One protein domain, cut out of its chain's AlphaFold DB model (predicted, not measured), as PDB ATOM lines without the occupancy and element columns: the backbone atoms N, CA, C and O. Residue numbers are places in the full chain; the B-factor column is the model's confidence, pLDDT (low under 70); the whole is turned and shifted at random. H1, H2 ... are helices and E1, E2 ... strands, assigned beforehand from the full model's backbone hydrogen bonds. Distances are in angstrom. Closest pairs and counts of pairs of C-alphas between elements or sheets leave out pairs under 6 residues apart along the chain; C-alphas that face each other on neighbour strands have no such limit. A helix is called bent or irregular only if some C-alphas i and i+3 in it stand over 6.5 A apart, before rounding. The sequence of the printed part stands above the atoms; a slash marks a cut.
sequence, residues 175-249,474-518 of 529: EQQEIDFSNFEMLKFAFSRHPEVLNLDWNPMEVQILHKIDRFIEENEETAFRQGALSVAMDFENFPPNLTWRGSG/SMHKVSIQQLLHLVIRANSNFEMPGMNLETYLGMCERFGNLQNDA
ATOM      1  N   GLU A 175      43.328  42.031 113.169       91.31
ATOM      2  CA  GLU A 175      43.299  40.601 113.513       91.31
ATOM      3  C   GLU A 175      43.487  39.735 112.264       91.31
ATOM      4  O   GLU A 175      44.233  38.759 112.294       91.31
ATOM      5  N   GLN A 176      42.852  40.112 111.150       94.25
ATOM      6  CA  GLN A 176      43.003  39.395 109.889       94.25
ATOM      7  C   GLN A 176      44.438  39.483 109.356       94.25
ATOM      8  O   GLN A 176      44.989  38.473 108.938       94.25
ATOM      9  N   GLN A 177      45.077  40.655 109.427       93.25
ATOM     10  CA  GLN A 177      46.483  40.833 109.049       93.25
ATOM     11  C   GLN A 177      47.432  39.961 109.878       93.25
ATOM     12  O   GLN A 177      48.347  39.367 109.315       93.25
ATOM     13  N   GLU A 178      47.216  39.851 111.192       92.44
ATOM     14  CA  GLU A 178      48.026  38.993 112.071       92.44
ATOM     15  C   GLU A 178      47.883  37.504 111.709       92.44
ATOM     16  O   GLU A 178      48.871  36.764 111.686       92.44
ATOM     17  N   ILE A 179      46.663  37.068 111.381       93.94
ATOM     18  CA  ILE A 179      46.379  35.706 110.907       93.94
ATOM     19  C   ILE A 179      47.044  35.459 109.547       93.94
ATOM     20  O   ILE A 179      47.762  34.473 109.382       93.94
ATOM     21  N   ASP A 180      46.852  36.368 108.591       93.12
ATOM     22  CA  ASP A 180      47.400  36.263 107.238       93.12
ATOM     23  C   ASP A 180      48.931  36.212 107.263       93.12
ATOM     24  O   ASP A 180      49.529  35.388 106.575       93.12
ATOM     25  N   PHE A 181      49.570  37.038 108.095       92.38
ATOM     26  CA  PHE A 181      51.022  37.034 108.263       92.38
ATOM     27  C   PHE A 181      51.521  35.720 108.878       92.38
ATOM     28  O   PHE A 181      52.478  35.122 108.384       92.38
ATOM     29  N   SER A 182      50.843  35.212 109.916       91.44
ATOM     30  CA  SER A 182      51.165  33.900 110.490       91.44
ATOM     31  C   SER A 182      51.040  32.772 109.460       91.44
ATOM     32  O   SER A 182      51.844  31.839 109.480       91.44
ATOM     33  N   ASN A 183      50.034  32.836 108.585       92.94
ATOM     34  CA  ASN A 183      49.810  31.836 107.543       92.94
ATOM     35  C   ASN A 183      50.848  31.952 106.428       92.94
ATOM     36  O   ASN A 183      51.403  30.932 106.026       92.94
ATOM     37  N   PHE A 184      51.185  33.166 105.994       91.19
ATOM     38  CA  PHE A 184      52.250  33.421 105.023       91.19
ATOM     39  C   PHE A 184      53.575  32.781 105.457       91.19
ATOM     40  O   PHE A 184      54.188  32.015 104.712       91.19
ATOM     41  N   GLU A 185      53.957  33.008 106.709       87.25
ATOM     42  CA  GLU A 185      55.152  32.445 107.330       87.25
ATOM     43  C   GLU A 185      55.171  30.905 107.362       87.25
ATOM     44  O   GLU A 185      56.221  30.268 107.248       87.25
ATOM     45  N   MET A 186      54.010  30.272 107.526       88.94
ATOM     46  CA  MET A 186      53.888  28.815 107.458       88.94
ATOM     47  C   MET A 186      53.960  28.300 106.021       88.94
ATOM     48  O   MET A 186      54.656  27.321 105.744       88.94
ATOM     49  N   LEU A 187      53.260  28.969 105.107       90.81
ATOM     50  CA  LEU A 187      53.166  28.583 103.704       90.81
ATOM     51  C   LEU A 187      54.483  28.756 102.954       90.81
ATOM     52  O   LEU A 187      54.767  27.952 102.070       90.81
ATOM     53  N   LYS A 188      55.329  29.709 103.368       87.69
ATOM     54  CA  LYS A 188      56.699  29.867 102.859       87.69
ATOM     55  C   LYS A 188      57.482  28.556 102.934       87.69
ATOM     56  O   LYS A 188      58.097  28.148 101.955       87.69
ATOM     57  N   PHE A 189      57.406  27.857 104.066       86.62
ATOM     58  CA  PHE A 189      58.026  26.539 104.212       86.62
ATOM     59  C   PHE A 189      57.285  25.466 103.404       86.62
ATOM     60  O   PHE A 189      57.914  24.656 102.728       86.62
ATOM     61  N   ALA A 190      55.951  25.450 103.445       88.88
ATOM     62  CA  ALA A 190      55.150  24.410 102.797       88.88
ATOM     63  C   ALA A 190      55.339  24.387 101.266       88.88
ATOM     64  O   ALA A 190      55.608  23.328 100.699       88.88
ATOM     65  N   PHE A 191      55.289  25.558 100.619       89.88
ATOM     66  CA  PHE A 191      55.432  25.738  99.169       89.88
ATOM     67  C   PHE A 191      56.864  26.049  98.710       89.88
ATOM     68  O   PHE A 191      57.102  26.205  97.518       89.88
ATOM     69  N   SER A 192      57.824  26.075  99.632       82.31
ATOM     70  CA  SER A 192      59.259  26.311  99.409       82.31
ATOM     71  C   SER A 192      59.871  25.662  98.166       82.31
ATOM     72  O   SER A 192      60.699  26.256  97.482       82.31
ATOM     73  N   ARG A 193      59.509  24.401  97.924       79.00
ATOM     74  CA  ARG A 193      60.022  23.552  96.843       79.00
ATOM     75  C   ARG A 193      58.973  23.297  95.764       79.00
ATOM     76  O   ARG A 193      59.135  22.384  94.956       79.00
ATOM     77  N   HIS A 194      57.874  24.048  95.785       83.75
ATOM     78  CA  HIS A 194      56.865  23.962  94.745       83.75
ATOM     79  C   HIS A 194      57.455  24.517  93.437       83.75
ATOM     80  O   HIS A 194      58.078  25.576  93.480       83.75
ATOM     81  N   PRO A 195      57.261  23.862  92.276       80.25
ATOM     82  CA  PRO A 195      57.877  24.282  91.009       80.25
ATOM     83  C   PRO A 195      57.607  25.738  90.596       80.25
ATOM     84  O   PRO A 195      58.381  26.323  89.845       80.25
ATOM     85  N   GLU A 196      56.499  26.307  91.069       77.25
ATOM     86  CA  GLU A 196      56.064  27.680  90.776       77.25
ATOM     87  C   GLU A 196      56.660  28.740  91.723       77.25
ATOM     88  O   GLU A 196      56.494  29.933  91.485       77.25
ATOM     89  N   VAL A 197      57.355  28.333  92.790       78.50
ATOM     90  CA  VAL A 197      57.945  29.233  93.792       78.50
ATOM     91  C   VAL A 197      59.458  29.312  93.576       78.50
ATOM     92  O   VAL A 197      60.138  28.297  93.444       78.50
ATOM     93  N   LEU A 198      59.996  30.534  93.508       63.03
ATOM     94  CA  LEU A 198      61.428  30.779  93.305       63.03
ATOM     95  C   LEU A 198      62.242  30.420  94.560       63.03
ATOM     96  O   LEU A 198      61.761  30.562  95.681       63.03
ATOM     97  N   ASN A 199      63.489  29.983  94.353       58.56
ATOM     98  CA  ASN A 199      64.409  29.561  95.412       58.56
ATOM     99  C   ASN A 199      64.530  30.616  96.524       58.56
ATOM    100  O   ASN A 199      65.044  31.708  96.294       58.56
ATOM    101  N   LEU A 200      64.098  30.251  97.730       64.94
ATOM    102  CA  LEU A 200      64.345  31.000  98.960       64.94
ATOM    103  C   LEU A 200      65.608  30.456  99.643       64.94
ATOM    104  O   LEU A 200      65.887  29.257  99.558       64.94
ATOM    105  N   ASP A 201      66.355  31.322 100.330       65.81
ATOM    106  CA  ASP A 201      67.458  30.902 101.198       65.81
ATOM    107  C   ASP A 201      66.904  30.284 102.491       65.81
ATOM    108  O   ASP A 201      66.053  30.870 103.163       65.81
ATOM    109  N   TRP A 202      67.387  29.085 102.829       68.38
ATOM    110  CA  TRP A 202      66.892  28.292 103.958       68.38
ATOM    111  C   TRP A 202      67.865  28.291 105.118       68.38
ATOM    112  O   TRP A 202      69.079  28.146 104.938       68.38
ATOM    113  N   ASN A 203      67.320  28.323 106.330       77.12
ATOM    114  CA  ASN A 203      68.144  28.049 107.492       77.12
ATOM    115  C   ASN A 203      68.467  26.535 107.580       77.12
ATOM    116  O   ASN A 203      67.728  25.687 107.064       77.12
ATOM    117  N   PRO A 204      69.561  26.142 108.258       79.31
ATOM    118  CA  PRO A 204      69.972  24.738 108.337       79.31
ATOM    119  C   PRO A 204      68.935  23.789 108.966       79.31
ATOM    120  O   PRO A 204      68.924  22.602 108.640       79.31
ATOM    121  N   MET A 205      68.073  24.283 109.862       79.44
ATOM    122  CA  MET A 205      67.037  23.471 110.513       79.44
ATOM    123  C   MET A 205      65.931  23.097 109.523       79.44
ATOM    124  O   MET A 205      65.518  21.939 109.475       79.44
ATOM    125  N   GLU A 206      65.498  24.042 108.691       82.88
ATOM    126  CA  GLU A 206      64.512  23.806 107.633       82.88
ATOM    127  C   GLU A 206      65.016  22.755 106.646       82.88
ATOM    128  O   GLU A 206      64.301  21.803 106.346       82.88
ATOM    129  N   VAL A 207      66.286  22.835 106.237       84.06
ATOM    130  CA  VAL A 207      66.917  21.831 105.364       84.06
ATOM    131  C   VAL A 207      66.879  20.426 105.980       84.06
ATOM    132  O   VAL A 207      66.613  19.451 105.278       84.06
ATOM    133  N   GLN A 208      67.122  20.291 107.287       84.81
ATOM    134  CA  GLN A 208      67.034  18.993 107.965       84.81
ATOM    135  C   GLN A 208      65.604  18.448 107.996       84.81
ATOM    136  O   GLN A 208      65.405  17.256 107.760       84.81
ATOM    137  N   ILE A 209      64.618  19.305 108.268       87.12
ATOM    138  CA  ILE A 209      63.202  18.921 108.279       87.12
ATOM    139  C   ILE A 209      62.766  18.465 106.882       87.12
ATOM    140  O   ILE A 209      62.151  17.411 106.753       87.12
ATOM    141  N   LEU A 210      63.152  19.196 105.832       88.06
ATOM    142  CA  LEU A 210      62.855  18.833 104.444       88.06
ATOM    143  C   LEU A 210      63.392  17.435 104.099       88.06
ATOM    144  O   LEU A 210      62.639  16.594 103.616       88.06
ATOM    145  N   HIS A 211      64.654  17.140 104.435       87.94
ATOM    146  CA  HIS A 211      65.228  15.806 104.217       87.94
ATOM    147  C   HIS A 211      64.521  14.699 105.010       87.94
ATOM    148  O   HIS A 211      64.430  13.570 104.529       87.94
ATOM    149  N   LYS A 212      64.041  14.990 106.228       89.19
ATOM    150  CA  LYS A 212      63.247  14.027 107.005       89.19
ATOM    151  C   LYS A 212      61.923  13.714 106.310       89.19
ATOM    152  O   LYS A 212      61.542  12.551 106.277       89.19
ATOM    153  N   ILE A 213      61.250  14.721 105.751       91.25
ATOM    154  CA  ILE A 213      59.978  14.539 105.040       91.25
ATOM    155  C   ILE A 213      60.189  13.772 103.734       91.25
ATOM    156  O   ILE A 213      59.459  12.820 103.486       91.25
ATOM    157  N   ASP A 214      61.196  14.139 102.933       89.62
ATOM    158  CA  ASP A 214      61.509  13.427 101.685       89.62
ATOM    159  C   ASP A 214      61.764  11.934 101.971       89.62
ATOM    160  O   ASP A 214      61.140  11.069 101.360       89.62
ATOM    161  N   ARG A 215      62.583  11.624 102.987       90.81
ATOM    162  CA  ARG A 215      62.826  10.239 103.421       90.81
ATOM    163  C   ARG A 215      61.553   9.546 103.905       90.81
ATOM    164  O   ARG A 215      61.323   8.393 103.572       90.81
ATOM    165  N   PHE A 216      60.729  10.237 104.688       91.00
ATOM    166  CA  PHE A 216      59.475   9.685 105.193       91.00
ATOM    167  C   PHE A 216      58.512   9.313 104.055       91.00
ATOM    168  O   PHE A 216      57.822   8.302 104.147       91.00
ATOM    169  N   ILE A 217      58.487  10.087 102.965       90.81
ATOM    170  CA  ILE A 217      57.719   9.746 101.761       90.81
ATOM    171  C   ILE A 217      58.329   8.531 101.056       90.81
ATOM    172  O   ILE A 217      57.599   7.610 100.697       90.81
ATOM    173  N   GLU A 218      59.653   8.500 100.883       89.56
ATOM    174  CA  GLU A 218      60.361   7.377 100.250       89.56
ATOM    175  C   GLU A 218      60.145   6.051 100.997       89.56
ATOM    176  O   GLU A 218      59.932   5.017 100.368       89.56
ATOM    177  N   GLU A 219      60.162   6.079 102.332       88.38
ATOM    178  CA  GLU A 219      59.986   4.898 103.184       88.38
ATOM    179  C   GLU A 219      58.552   4.341 103.168       88.38
ATOM    180  O   GLU A 219      58.371   3.146 103.396       88.38
ATOM    181  N   ASN A 220      57.541   5.178 102.900       86.75
ATOM    182  CA  ASN A 220      56.121   4.802 102.988       86.75
ATOM    183  C   ASN A 220      55.376   4.803 101.639       86.75
ATOM    184  O   ASN A 220      54.208   4.427 101.605       86.75
ATOM    185  N   GLU A 221      56.045   5.182 100.548       84.50
ATOM    186  CA  GLU A 221      55.490   5.422  99.208       84.50
ATOM    187  C   GLU A 221      54.496   6.602  99.134       84.50
ATOM    188  O   GLU A 221      53.616   6.775  99.973       84.50
ATOM    189  N   GLU A 222      54.548   7.396  98.057       83.31
ATOM    190  CA  GLU A 222      53.630   8.537  97.853       83.31
ATOM    191  C   GLU A 222      52.146   8.134  97.911       83.31
ATOM    192  O   GLU A 222      51.295   8.890  98.384       83.31
ATOM    193  N   THR A 223      51.824   6.906  97.482       81.50
ATOM    194  CA  THR A 223      50.446   6.394  97.466       81.50
ATOM    195  C   THR A 223      49.829   6.242  98.860       81.50
ATOM    196  O   THR A 223      48.598   6.184  98.969       81.50
ATOM    197  N   ALA A 224      50.645   6.239  99.920       85.12
ATOM    198  CA  ALA A 224      50.187   6.237 101.303       85.12
ATOM    199  C   ALA A 224      49.476   7.542 101.690       85.12
ATOM    200  O   ALA A 224      48.577   7.519 102.526       85.12
ATOM    201  N   PHE A 225      49.791   8.667 101.043       90.12
ATOM    202  CA  PHE A 225      49.287   9.995 101.413       90.12
ATOM    203  C   PHE A 225      48.135  10.466 100.520       90.12
ATOM    204  O   PHE A 225      48.006  11.650 100.226       90.12
ATOM    205  N   ARG A 226      47.290   9.542 100.060       88.38
ATOM    206  CA  ARG A 226      46.121   9.839  99.213       88.38
ATOM    207  C   ARG A 226      44.851  10.100 100.023       88.38
ATOM    208  O   ARG A 226      44.787   9.849 101.224       88.38
ATOM    209  N   GLN A 227      43.796  10.546  99.348       89.38
ATOM    210  CA  GLN A 227      42.498  10.765  99.986       89.38
ATOM    211  C   GLN A 227      41.962   9.467 100.612       89.38
ATOM    212  O   GLN A 227      42.050   8.396 100.008       89.38
ATOM    213  N   GLY A 228      41.416   9.561 101.828       86.62
ATOM    214  CA  GLY A 228      40.949   8.402 102.596       86.62
ATOM    215  C   GLY A 228      42.059   7.602 103.290       86.62
ATOM    216  O   GLY A 228      41.758   6.621 103.970       86.62
ATOM    217  N   ALA A 229      43.327   8.008 103.163       89.12
ATOM    218  CA  ALA A 229      44.394   7.517 104.027       89.12
ATOM    219  C   ALA A 229      44.155   7.953 105.477       89.12
ATOM    220  O   ALA A 229      43.592   9.021 105.728       89.12
ATOM    221  N   LEU A 230      44.590   7.141 106.442       90.44
ATOM    222  CA  LEU A 230      44.594   7.554 107.845       90.44
ATOM    223  C   LEU A 230      45.460   8.807 108.020       90.44
ATOM    224  O   LEU A 230      46.431   9.002 107.291       90.44
ATOM    225  N   SER A 231      45.096   9.644 108.991       92.00
ATOM    226  CA  SER A 231      45.884  10.812 109.397       92.00
ATOM    227  C   SER A 231      47.355  10.470 109.643       92.00
ATOM    228  O   SER A 231      47.696   9.338 109.968       92.00
ATOM    229  N   VAL A 232      48.246  11.452 109.549       90.38
ATOM    230  CA  VAL A 232      49.620  11.261 110.029       90.38
ATOM    231  C   VAL A 232      49.671  11.674 111.491       90.38
ATOM    232  O   VAL A 232      49.184  12.748 111.861       90.38
ATOM    233  N   ALA A 233      50.222  10.795 112.326       82.62
ATOM    234  CA  ALA A 233      50.420  11.092 113.732       82.62
ATOM    235  C   ALA A 233      51.695  11.925 113.897       82.62
ATOM    236  O   ALA A 233      52.684  11.713 113.197       82.62
ATOM    237  N   MET A 234      51.677  12.868 114.833       84.88
ATOM    238  CA  MET A 234      52.876  13.593 115.244       84.88
ATOM    239  C   MET A 234      53.048  13.489 116.740       84.88
ATOM    240  O   MET A 234      52.081  13.602 117.495       84.88
ATOM    241  N   ASP A 235      54.297  13.337 117.152       76.50
ATOM    242  CA  ASP A 235      54.657  13.402 118.551       76.50
ATOM    243  C   ASP A 235      55.493  14.645 118.868       76.50
ATOM    244  O   ASP A 235      56.377  15.042 118.109       76.50
ATOM    245  N   PHE A 236      55.181  15.264 120.005       77.25
ATOM    246  CA  PHE A 236      55.799  16.489 120.498       77.25
ATOM    247  C   PHE A 236      56.844  16.230 121.590       77.25
ATOM    248  O   PHE A 236      57.355  17.195 122.153       77.25
ATOM    249  N   GLU A 237      57.175  14.972 121.910       74.62
ATOM    250  CA  GLU A 237      58.264  14.664 122.853       74.62
ATOM    251  C   GLU A 237      59.636  15.127 122.335       74.62
ATOM    252  O   GLU A 237      60.523  15.457 123.120       74.62
ATOM    253  N   ASN A 238      59.802  15.204 121.009       76.12
ATOM    254  CA  ASN A 238      61.035  15.630 120.352       76.12
ATOM    255  C   ASN A 238      60.846  16.940 119.576       76.12
ATOM    256  O   ASN A 238      59.773  17.210 119.034       76.12
ATOM    257  N   PHE A 239      61.918  17.733 119.467       77.75
ATOM    258  CA  PHE A 239      61.965  18.911 118.598       77.75
ATOM    259  C   PHE A 239      63.085  18.777 117.547       77.75
ATOM    260  O   PHE A 239      64.239  18.565 117.931       77.75
ATOM    261  N   PRO A 240      62.792  18.926 116.240       81.38
ATOM    262  CA  PRO A 240      61.455  19.081 115.654       81.38
ATOM    263  C   PRO A 240      60.593  17.809 115.835       81.38
ATOM    264  O   PRO A 240      61.159  16.713 115.892       81.38
ATOM    265  N   PRO A 241      59.252  17.943 115.904       84.00
ATOM    266  CA  PRO A 241      58.321  16.813 115.973       84.00
ATOM    267  C   PRO A 241      58.542  15.823 114.832       84.00
ATOM    268  O   PRO A 241      58.765  16.252 113.699       84.00
ATOM    269  N   ASN A 242      58.465  14.522 115.113       83.56
ATOM    270  CA  ASN A 242      58.587  13.490 114.083       83.56
ATOM    271  C   ASN A 242      57.202  13.118 113.530       83.56
ATOM    272  O   ASN A 242      56.234  13.009 114.286       83.56
ATOM    273  N   LEU A 243      57.134  12.912 112.213       86.81
ATOM    274  CA  LEU A 243      55.977  12.325 111.543       86.81
ATOM    275  C   LEU A 243      56.002  10.810 111.753       86.81
ATOM    276  O   LEU A 243      57.021  10.164 111.513       86.81
ATOM    277  N   THR A 244      54.869  10.253 112.160       85.94
ATOM    278  CA  THR A 244      54.690   8.815 112.348       85.94
ATOM    279  C   THR A 244      53.583   8.336 111.423       85.94
ATOM    280  O   THR A 244      52.422   8.752 111.531       85.94
ATOM    281  N   TRP A 245      53.948   7.460 110.490       84.00
ATOM    282  CA  TRP A 245      52.989   6.830 109.595       84.00
ATOM    283  C   TRP A 245      52.179   5.780 110.351       84.00
ATOM    284  O   TRP A 245      52.702   5.059 111.198       84.00
ATOM    285  N   ARG A 246      50.882   5.700 110.047       84.44
ATOM    286  CA  ARG A 246      49.962   4.792 110.741       84.44
ATOM    287  C   ARG A 246      49.827   3.430 110.064       84.44
ATOM    288  O   ARG A 246      49.300   2.516 110.690       84.44
ATOM    289  N   GLY A 247      50.258   3.287 108.808       71.44
ATOM    290  CA  GLY A 247      50.081   2.074 108.006       71.44
ATOM    291  C   GLY A 247      51.323   1.173 107.945       71.44
ATOM    292  O   GLY A 247      52.294   1.487 107.281       71.44
ATOM    293  N   SER A 248      51.265   0.011 108.592       54.94
ATOM    294  CA  SER A 248      52.148  -1.156 108.394       54.94
ATOM    295  C   SER A 248      53.645  -0.903 108.116       54.94
ATOM    296  O   SER A 248      54.116  -1.053 106.988       54.94
ATOM    297  N   GLY A 249      54.402  -0.676 109.191       50.69
ATOM    298  CA  GLY A 249      55.739  -1.266 109.358       50.69
ATOM    299  C   GLY A 249      55.657  -2.587 110.146       50.69
ATOM    300  O   GLY A 249      54.567  -3.123 110.353       50.69
ATOM    301  N   SER A 474      54.111  29.198 117.927       76.81
ATOM    302  CA  SER A 474      55.408  28.646 117.495       76.81
ATOM    303  C   SER A 474      55.513  27.124 117.651       76.81
ATOM    304  O   SER A 474      56.030  26.456 116.761       76.81
ATOM    305  N   MET A 475      54.954  26.565 118.734       73.56
ATOM    306  CA  MET A 475      54.919  25.114 118.979       73.56
ATOM    307  C   MET A 475      54.147  24.348 117.891       73.56
ATOM    308  O   MET A 475      54.529  23.244 117.525       73.56
ATOM    309  N   HIS A 476      53.069  24.930 117.362       86.31
ATOM    310  CA  HIS A 476      52.253  24.319 116.313       86.31
ATOM    311  C   HIS A 476      52.799  24.615 114.910       86.31
ATOM    312  O   HIS A 476      52.609  23.800 114.010       86.31
ATOM    313  N   LYS A 477      53.495  25.750 114.729       87.56
ATOM    314  CA  LYS A 477      54.000  26.236 113.433       87.56
ATOM    315  C   LYS A 477      54.823  25.165 112.716       87.56
ATOM    316  O   LYS A 477      54.475  24.790 111.603       87.56
ATOM    317  N   VAL A 478      55.839  24.615 113.386       87.88
ATOM    318  CA  VAL A 478      56.734  23.593 112.810       87.88
ATOM    319  C   VAL A 478      55.969  22.317 112.452       87.88
ATOM    320  O   VAL A 478      56.162  21.756 111.379       87.88
ATOM    321  N   SER A 479      55.059  21.867 113.314       90.31
ATOM    322  CA  SER A 479      54.250  20.667 113.073       90.31
ATOM    323  C   SER A 479      53.340  20.823 111.853       90.31
ATOM    324  O   SER A 479      53.277  19.945 110.996       90.31
ATOM    325  N   ILE A 480      52.656  21.963 111.738       93.06
ATOM    326  CA  ILE A 480      51.760  22.226 110.608       93.06
ATOM    327  C   ILE A 480      52.560  22.408 109.320       93.06
ATOM    328  O   ILE A 480      52.180  21.861 108.292       93.06
ATOM    329  N   GLN A 481      53.687  23.122 109.373       91.50
ATOM    330  CA  GLN A 481      54.611  23.252 108.247       91.50
ATOM    331  C   GLN A 481      55.025  21.879 107.702       91.50
ATOM    332  O   GLN A 481      54.965  21.666 106.493       91.50
ATOM    333  N   GLN A 482      55.373  20.936 108.584       91.81
ATOM    334  CA  GLN A 482      55.715  19.567 108.195       91.81
ATOM    335  C   GLN A 482      54.544  18.832 107.529       91.81
ATOM    336  O   GLN A 482      54.741  18.224 106.481       91.81
ATOM    337  N   LEU A 483      53.328  18.917 108.085       93.94
ATOM    338  CA  LEU A 483      52.138  18.281 107.499       93.94
ATOM    339  C   LEU A 483      51.769  18.858 106.132       93.94
ATOM    340  O   LEU A 483      51.493  18.103 105.205       93.94
ATOM    341  N   LEU A 484      51.759  20.185 106.003       93.94
ATOM    342  CA  LEU A 484      51.432  20.845 104.741       93.94
ATOM    343  C   LEU A 484      52.489  20.528 103.681       93.94
ATOM    344  O   LEU A 484      52.150  20.184 102.551       93.94
ATOM    345  N   HIS A 485      53.771  20.573 104.052       92.25
ATOM    346  CA  HIS A 485      54.845  20.218 103.135       92.25
ATOM    347  C   HIS A 485      54.770  18.751 102.702       92.25
ATOM    348  O   HIS A 485      54.933  18.470 101.518       92.25
ATOM    349  N   LEU A 486      54.469  17.827 103.623       92.88
ATOM    350  CA  LEU A 486      54.266  16.410 103.313       92.88
ATOM    351  C   LEU A 486      53.230  16.228 102.198       92.88
ATOM    352  O   LEU A 486      53.521  15.570 101.204       92.88
ATOM    353  N   VAL A 487      52.042  16.824 102.338       93.38
ATOM    354  CA  VAL A 487      50.945  16.607 101.377       93.38
ATOM    355  C   VAL A 487      51.156  17.328 100.049       93.38
ATOM    356  O   VAL A 487      50.714  16.842  99.009       93.38
ATOM    357  N   ILE A 488      51.878  18.454 100.057       91.69
ATOM    358  CA  ILE A 488      52.318  19.126  98.829       91.69
ATOM    359  C   ILE A 488      53.349  18.255  98.104       91.69
ATOM    360  O   ILE A 488      53.206  17.995  96.913       91.69
ATOM    361  N   ARG A 489      54.378  17.771  98.810       90.44
ATOM    362  CA  ARG A 489      55.467  16.977  98.216       90.44
ATOM    363  C   ARG A 489      55.013  15.612  97.727       90.44
ATOM    364  O   ARG A 489      55.477  15.188  96.676       90.44
ATOM    365  N   ALA A 490      54.099  14.967  98.446       90.00
ATOM    366  CA  ALA A 490      53.495  13.703  98.037       90.00
ATOM    367  C   ALA A 490      52.447  13.865  96.914       90.00
ATOM    368  O   ALA A 490      51.831  12.880  96.515       90.00
ATOM    369  N   ASN A 491      52.224  15.088  96.408       88.94
ATOM    370  CA  ASN A 491      51.231  15.400  95.375       88.94
ATOM    371  C   ASN A 491      49.820  14.890  95.721       88.94
ATOM    372  O   ASN A 491      49.077  14.409  94.862       88.94
ATOM    373  N   SER A 492      49.434  15.004  96.996       86.81
ATOM    374  CA  SER A 492      48.189  14.444  97.525       86.81
ATOM    375  C   SER A 492      46.917  15.111  96.987       86.81
ATOM    376  O   SER A 492      45.831  14.547  97.120       86.81
ATOM    377  N   ASN A 493      47.032  16.301  96.381       83.38
ATOM    378  CA  ASN A 493      45.929  17.080  95.798       83.38
ATOM    379  C   ASN A 493      44.744  17.317  96.755       83.38
ATOM    380  O   ASN A 493      43.585  17.312  96.341       83.38
ATOM    381  N   PHE A 494      45.025  17.518  98.043       90.88
ATOM    382  CA  PHE A 494      43.996  17.842  99.030       90.88
ATOM    383  C   PHE A 494      43.499  19.278  98.898       90.88
ATOM    384  O   PHE A 494      44.240  20.184  98.515       90.88
ATOM    385  N   GLU A 495      42.242  19.488  99.285       88.81
ATOM    386  CA  GLU A 495      41.714  20.831  99.472       88.81
ATOM    387  C   GLU A 495      42.425  21.493 100.662       88.81
ATOM    388  O   GLU A 495      42.451  20.954 101.768       88.81
ATOM    389  N   MET A 496      43.007  22.672 100.432       93.56
ATOM    390  CA  MET A 496      43.676  23.484 101.455       93.56
ATOM    391  C   MET A 496      43.009  24.865 101.532       93.56
ATOM    392  O   MET A 496      43.538  25.840 100.985       93.56
ATOM    393  N   PRO A 497      41.819  24.978 102.156       93.69
ATOM    394  CA  PRO A 497      41.056  26.222 102.183       93.69
ATOM    395  C   PRO A 497      41.879  27.376 102.761       93.69
ATOM    396  O   PRO A 497      42.415  27.268 103.862       93.69
ATOM    397  N   GLY A 498      41.985  28.488 102.026       91.56
ATOM    398  CA  GLY A 498      42.740  29.682 102.446       91.56
ATOM    399  C   GLY A 498      44.231  29.446 102.720       91.56
ATOM    400  O   GLY A 498      44.876  30.279 103.349       91.56
ATOM    401  N   MET A 499      44.771  28.305 102.289       93.38
ATOM    402  CA  MET A 499      46.173  27.912 102.449       93.38
ATOM    403  C   MET A 499      46.707  27.210 101.188       93.38
ATOM    404  O   MET A 499      47.694  26.484 101.237       93.38
ATOM    405  N   ASN A 500      46.033  27.401 100.053       93.00
ATOM    406  CA  ASN A 500      46.440  26.860  98.762       93.00
ATOM    407  C   ASN A 500      47.534  27.728  98.110       93.00
ATOM    408  O   ASN A 500      47.855  28.819  98.589       93.00
ATOM    409  N   LEU A 501      48.097  27.238  97.003       92.06
ATOM    410  CA  LEU A 501      49.180  27.917  96.290       92.06
ATOM    411  C   LEU A 501      48.782  29.324  95.823       92.06
ATOM    412  O   LEU A 501      49.551  30.260  96.004       92.06
ATOM    413  N   GLU A 502      47.575  29.492  95.282       92.69
ATOM    414  CA  GLU A 502      47.058  30.797  94.840       92.69
ATOM    415  C   GLU A 502      47.013  31.806  95.996       92.69
ATOM    416  O   GLU A 502      47.472  32.940  95.864       92.69
ATOM    417  N   THR A 503      46.534  31.370  97.165       92.19
ATOM    418  CA  THR A 503      46.506  32.195  98.378       92.19
ATOM    419  C   THR A 503      47.920  32.589  98.796       92.19
ATOM    420  O   THR A 503      48.161  33.750  99.122       92.19
ATOM    421  N   TYR A 504      48.867  31.646  98.758       92.25
ATOM    422  CA  TYR A 504      50.267  31.924  99.071       92.25
ATOM    423  C   TYR A 504      50.884  32.945  98.106       92.25
ATOM    424  O   TYR A 504      51.507  33.901  98.559       92.25
ATOM    425  N   LEU A 505      50.666  32.799  96.797       90.12
ATOM    426  CA  LEU A 505      51.165  33.746  95.795       90.12
ATOM    427  C   LEU A 505      50.579  35.154  96.002       90.12
ATOM    428  O   LEU A 505      51.327  36.130  95.977       90.12
ATOM    429  N   GLY A 506      49.285  35.270  96.317       90.62
ATOM    430  CA  GLY A 506      48.677  36.555  96.686       90.62
ATOM    431  C   GLY A 506      49.252  37.148  97.982       90.62
ATOM    432  O   GLY A 506      49.439  38.359  98.098       90.62
ATOM    433  N   MET A 507      49.599  36.305  98.961       90.62
ATOM    434  CA  MET A 507      50.303  36.739 100.172       90.62
ATOM    435  C   MET A 507      51.737  37.201  99.878       90.62
ATOM    436  O   MET A 507      52.184  38.158 100.506       90.62
ATOM    437  N   CYS A 508      52.447  36.592  98.921       87.81
ATOM    438  CA  CYS A 508      53.769  37.053  98.484       87.81
ATOM    439  C   CYS A 508      53.720  38.480  97.924       87.81
ATOM    440  O   CYS A 508      54.595  39.278  98.241       87.81
ATOM    441  N   GLU A 509      52.694  38.840  97.151       84.62
ATOM    442  CA  GLU A 509      52.531  40.218  96.666       84.62
ATOM    443  C   GLU A 509      52.305  41.208  97.818       84.62
ATOM    444  O   GLU A 509      52.822  42.325  97.808       84.62
ATOM    445  N   ARG A 510      51.555  40.782  98.841       84.88
ATOM    446  CA  ARG A 510      51.193  41.616  99.993       84.88
ATOM    447  C   ARG A 510      52.315  41.766 101.023       84.88
ATOM    448  O   ARG A 510      52.470  42.844 101.590       84.88
ATOM    449  N   PHE A 511      53.060  40.695 101.296       87.25
ATOM    450  CA  PHE A 511      54.044  40.620 102.382       87.25
ATOM    451  C   PHE A 511      55.491  40.455 101.910       87.25
ATOM    452  O   PHE A 511      56.406  40.746 102.674       87.25
ATOM    453  N   GLY A 512      55.727  40.031 100.667       69.81
ATOM    454  CA  GLY A 512      57.070  39.753 100.148       69.81
ATOM    455  C   GLY A 512      57.989  40.975 100.117       69.81
ATOM    456  O   GLY A 512      59.188  40.832 100.325       69.81
ATOM    457  N   ASN A 513      57.436  42.181  99.955       58.09
ATOM    458  CA  ASN A 513      58.215  43.426 100.005       58.09
ATOM    459  C   ASN A 513      58.503  43.901 101.443       58.09
ATOM    460  O   ASN A 513      59.524  44.535 101.676       58.09
ATOM    461  N   LEU A 514      57.660  43.538 102.419       54.06
ATOM    462  CA  LEU A 514      57.832  43.926 103.828       54.06
ATOM    463  C   LEU A 514      59.022  43.220 104.507       54.06
ATOM    464  O   LEU A 514      59.508  43.712 105.520       54.06
ATOM    465  N   GLN A 515      59.488  42.082 103.974       50.41
ATOM    466  CA  GLN A 515      60.694  41.400 104.470       50.41
ATOM    467  C   GLN A 515      61.987  42.068 103.981       50.41
ATOM    468  O   GLN A 515      62.927  42.168 104.761       50.41
ATOM    469  N   ASN A 516      62.018  42.594 102.752       44.72
ATOM    470  CA  ASN A 516      63.205  43.277 102.226       44.72
ATOM    471  C   ASN A 516      63.449  44.631 102.921       44.72
ATOM    472  O   ASN A 516      64.593  44.992 103.166       44.72
ATOM    473  N   ASP A 517      62.387  45.332 103.328       41.16
ATOM    474  CA  ASP A 517      62.504  46.616 104.040       41.16
ATOM    475  C   ASP A 517      62.889  46.464 105.529       41.16
ATOM    476  O   ASP A 517      63.307  47.433 106.162       41.16
ATOM    477  N   ALA A 518      62.745  45.270 106.122       40.47
ATOM    478  CA  ALA A 518      63.125  45.013 107.516       40.47
ATOM    479  C   ALA A 518      64.630  44.725 107.679       40.47
ATOM    480  O   ALA A 518      65.196  45.047 108.724       40.47
TER     481      ALA A 518
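Overview. This is residues 175 to 249 and 474 to 518 of the 529 residues of the protein "RNase_Zc3h12a_2 domain-containing protein" of Caenorhabditis nigoni (UniProt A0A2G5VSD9). An elongated body built mostly of helices has H4 in its middle, with H2, H3 and the small strand hairpin E1 and E2 toward one end and H1, crossed by H5, toward the other. The last residues of H5, 513 to 518, stick out. The printed part has 120 residues with five named helices and two named strands, in the order H1, H2, H3, E1, E2, H4, H5; the two strands pair antiparallel, and the class is mostly helix. It is compact, with a radius of gyration of the C-alphas of 14.8 A, yet elongated, spanning 48 by 29 by 28 A.

Arrangement. E1, residues 233 to 235, and E2, residues 242 to 244, are antiparallel neighbours and form a hairpin; N 244 and O 233 are within hydrogen-bond range at 2.8 A, as are N 233 and O 244 at 3.1 A. H4, residues 474 to 489, comes closest to E1 at the C-alphas of Met 234 and Ser 479, 7.5 A apart. H2, residues 204 to 220, comes closest to E2 at the C-alphas of Phe 216 and Leu 243, 7.7 A apart. H4 touches H2 with residues 482 to 489 alone, closest at the C-alphas of Ile 213 and Leu 486, 6.3 A, at a steep tilt of 47 degrees, the same way. H3, residues 222 to 225, is close to H4 but not clearly touching, with the C-alphas of Phe 225 and Val 487 closest at 6.8 A. H1, residues 175 to 190, touches H4 with residues 186 to 190 alone, closest at the C-alphas of Ala 190 and His 485, 4.2 A, at a steep tilt of 51 degrees. H5, residues 501 to 518, touches H1 with residues 504 to 511 alone, about perpendicular at 79 degrees, closest at the C-alphas of Phe 184 and Met 507, 6.2 A. H4 and H5 are apart. Every O i to N i+4 pair is within hydrogen-bond range in H2, against 11 of 12 in H1, 10 of 12 in H4 and 9 of 14 in H5; H3 is too short for such a pair.

Along the chain. H1 begins at C-alpha 175, (43.299, 40.601, 113.513), and is 22.7 A long; H2 is 24.9 A and H3 5.8 A. E1 is 6.8 A and E2 6.3 A. H4 is 22.5 A and only just irregular, with C-alphas 475 and 478 6.6 A apart. H5 is 24.8 A, ends at C-alpha 518, (63.125, 45.013, 107.516), and is irregular, with C-alphas 510 and 513 7.3 A apart and a kink of 44 degrees near residue 510.

Size, cuts and confidence. The two C-alphas farthest apart, those of Ser 248 and Asp 517, lie 49.1 A from each other. Residues 250 to 473 are not printed, and C-alphas 249 and 474 are 31.0 A apart across the cut. The links H1 to H2 and H4 to H5 are long. The pLDDT is under 70 at residues 198 to 202, 248 to 249 and 512 to 518.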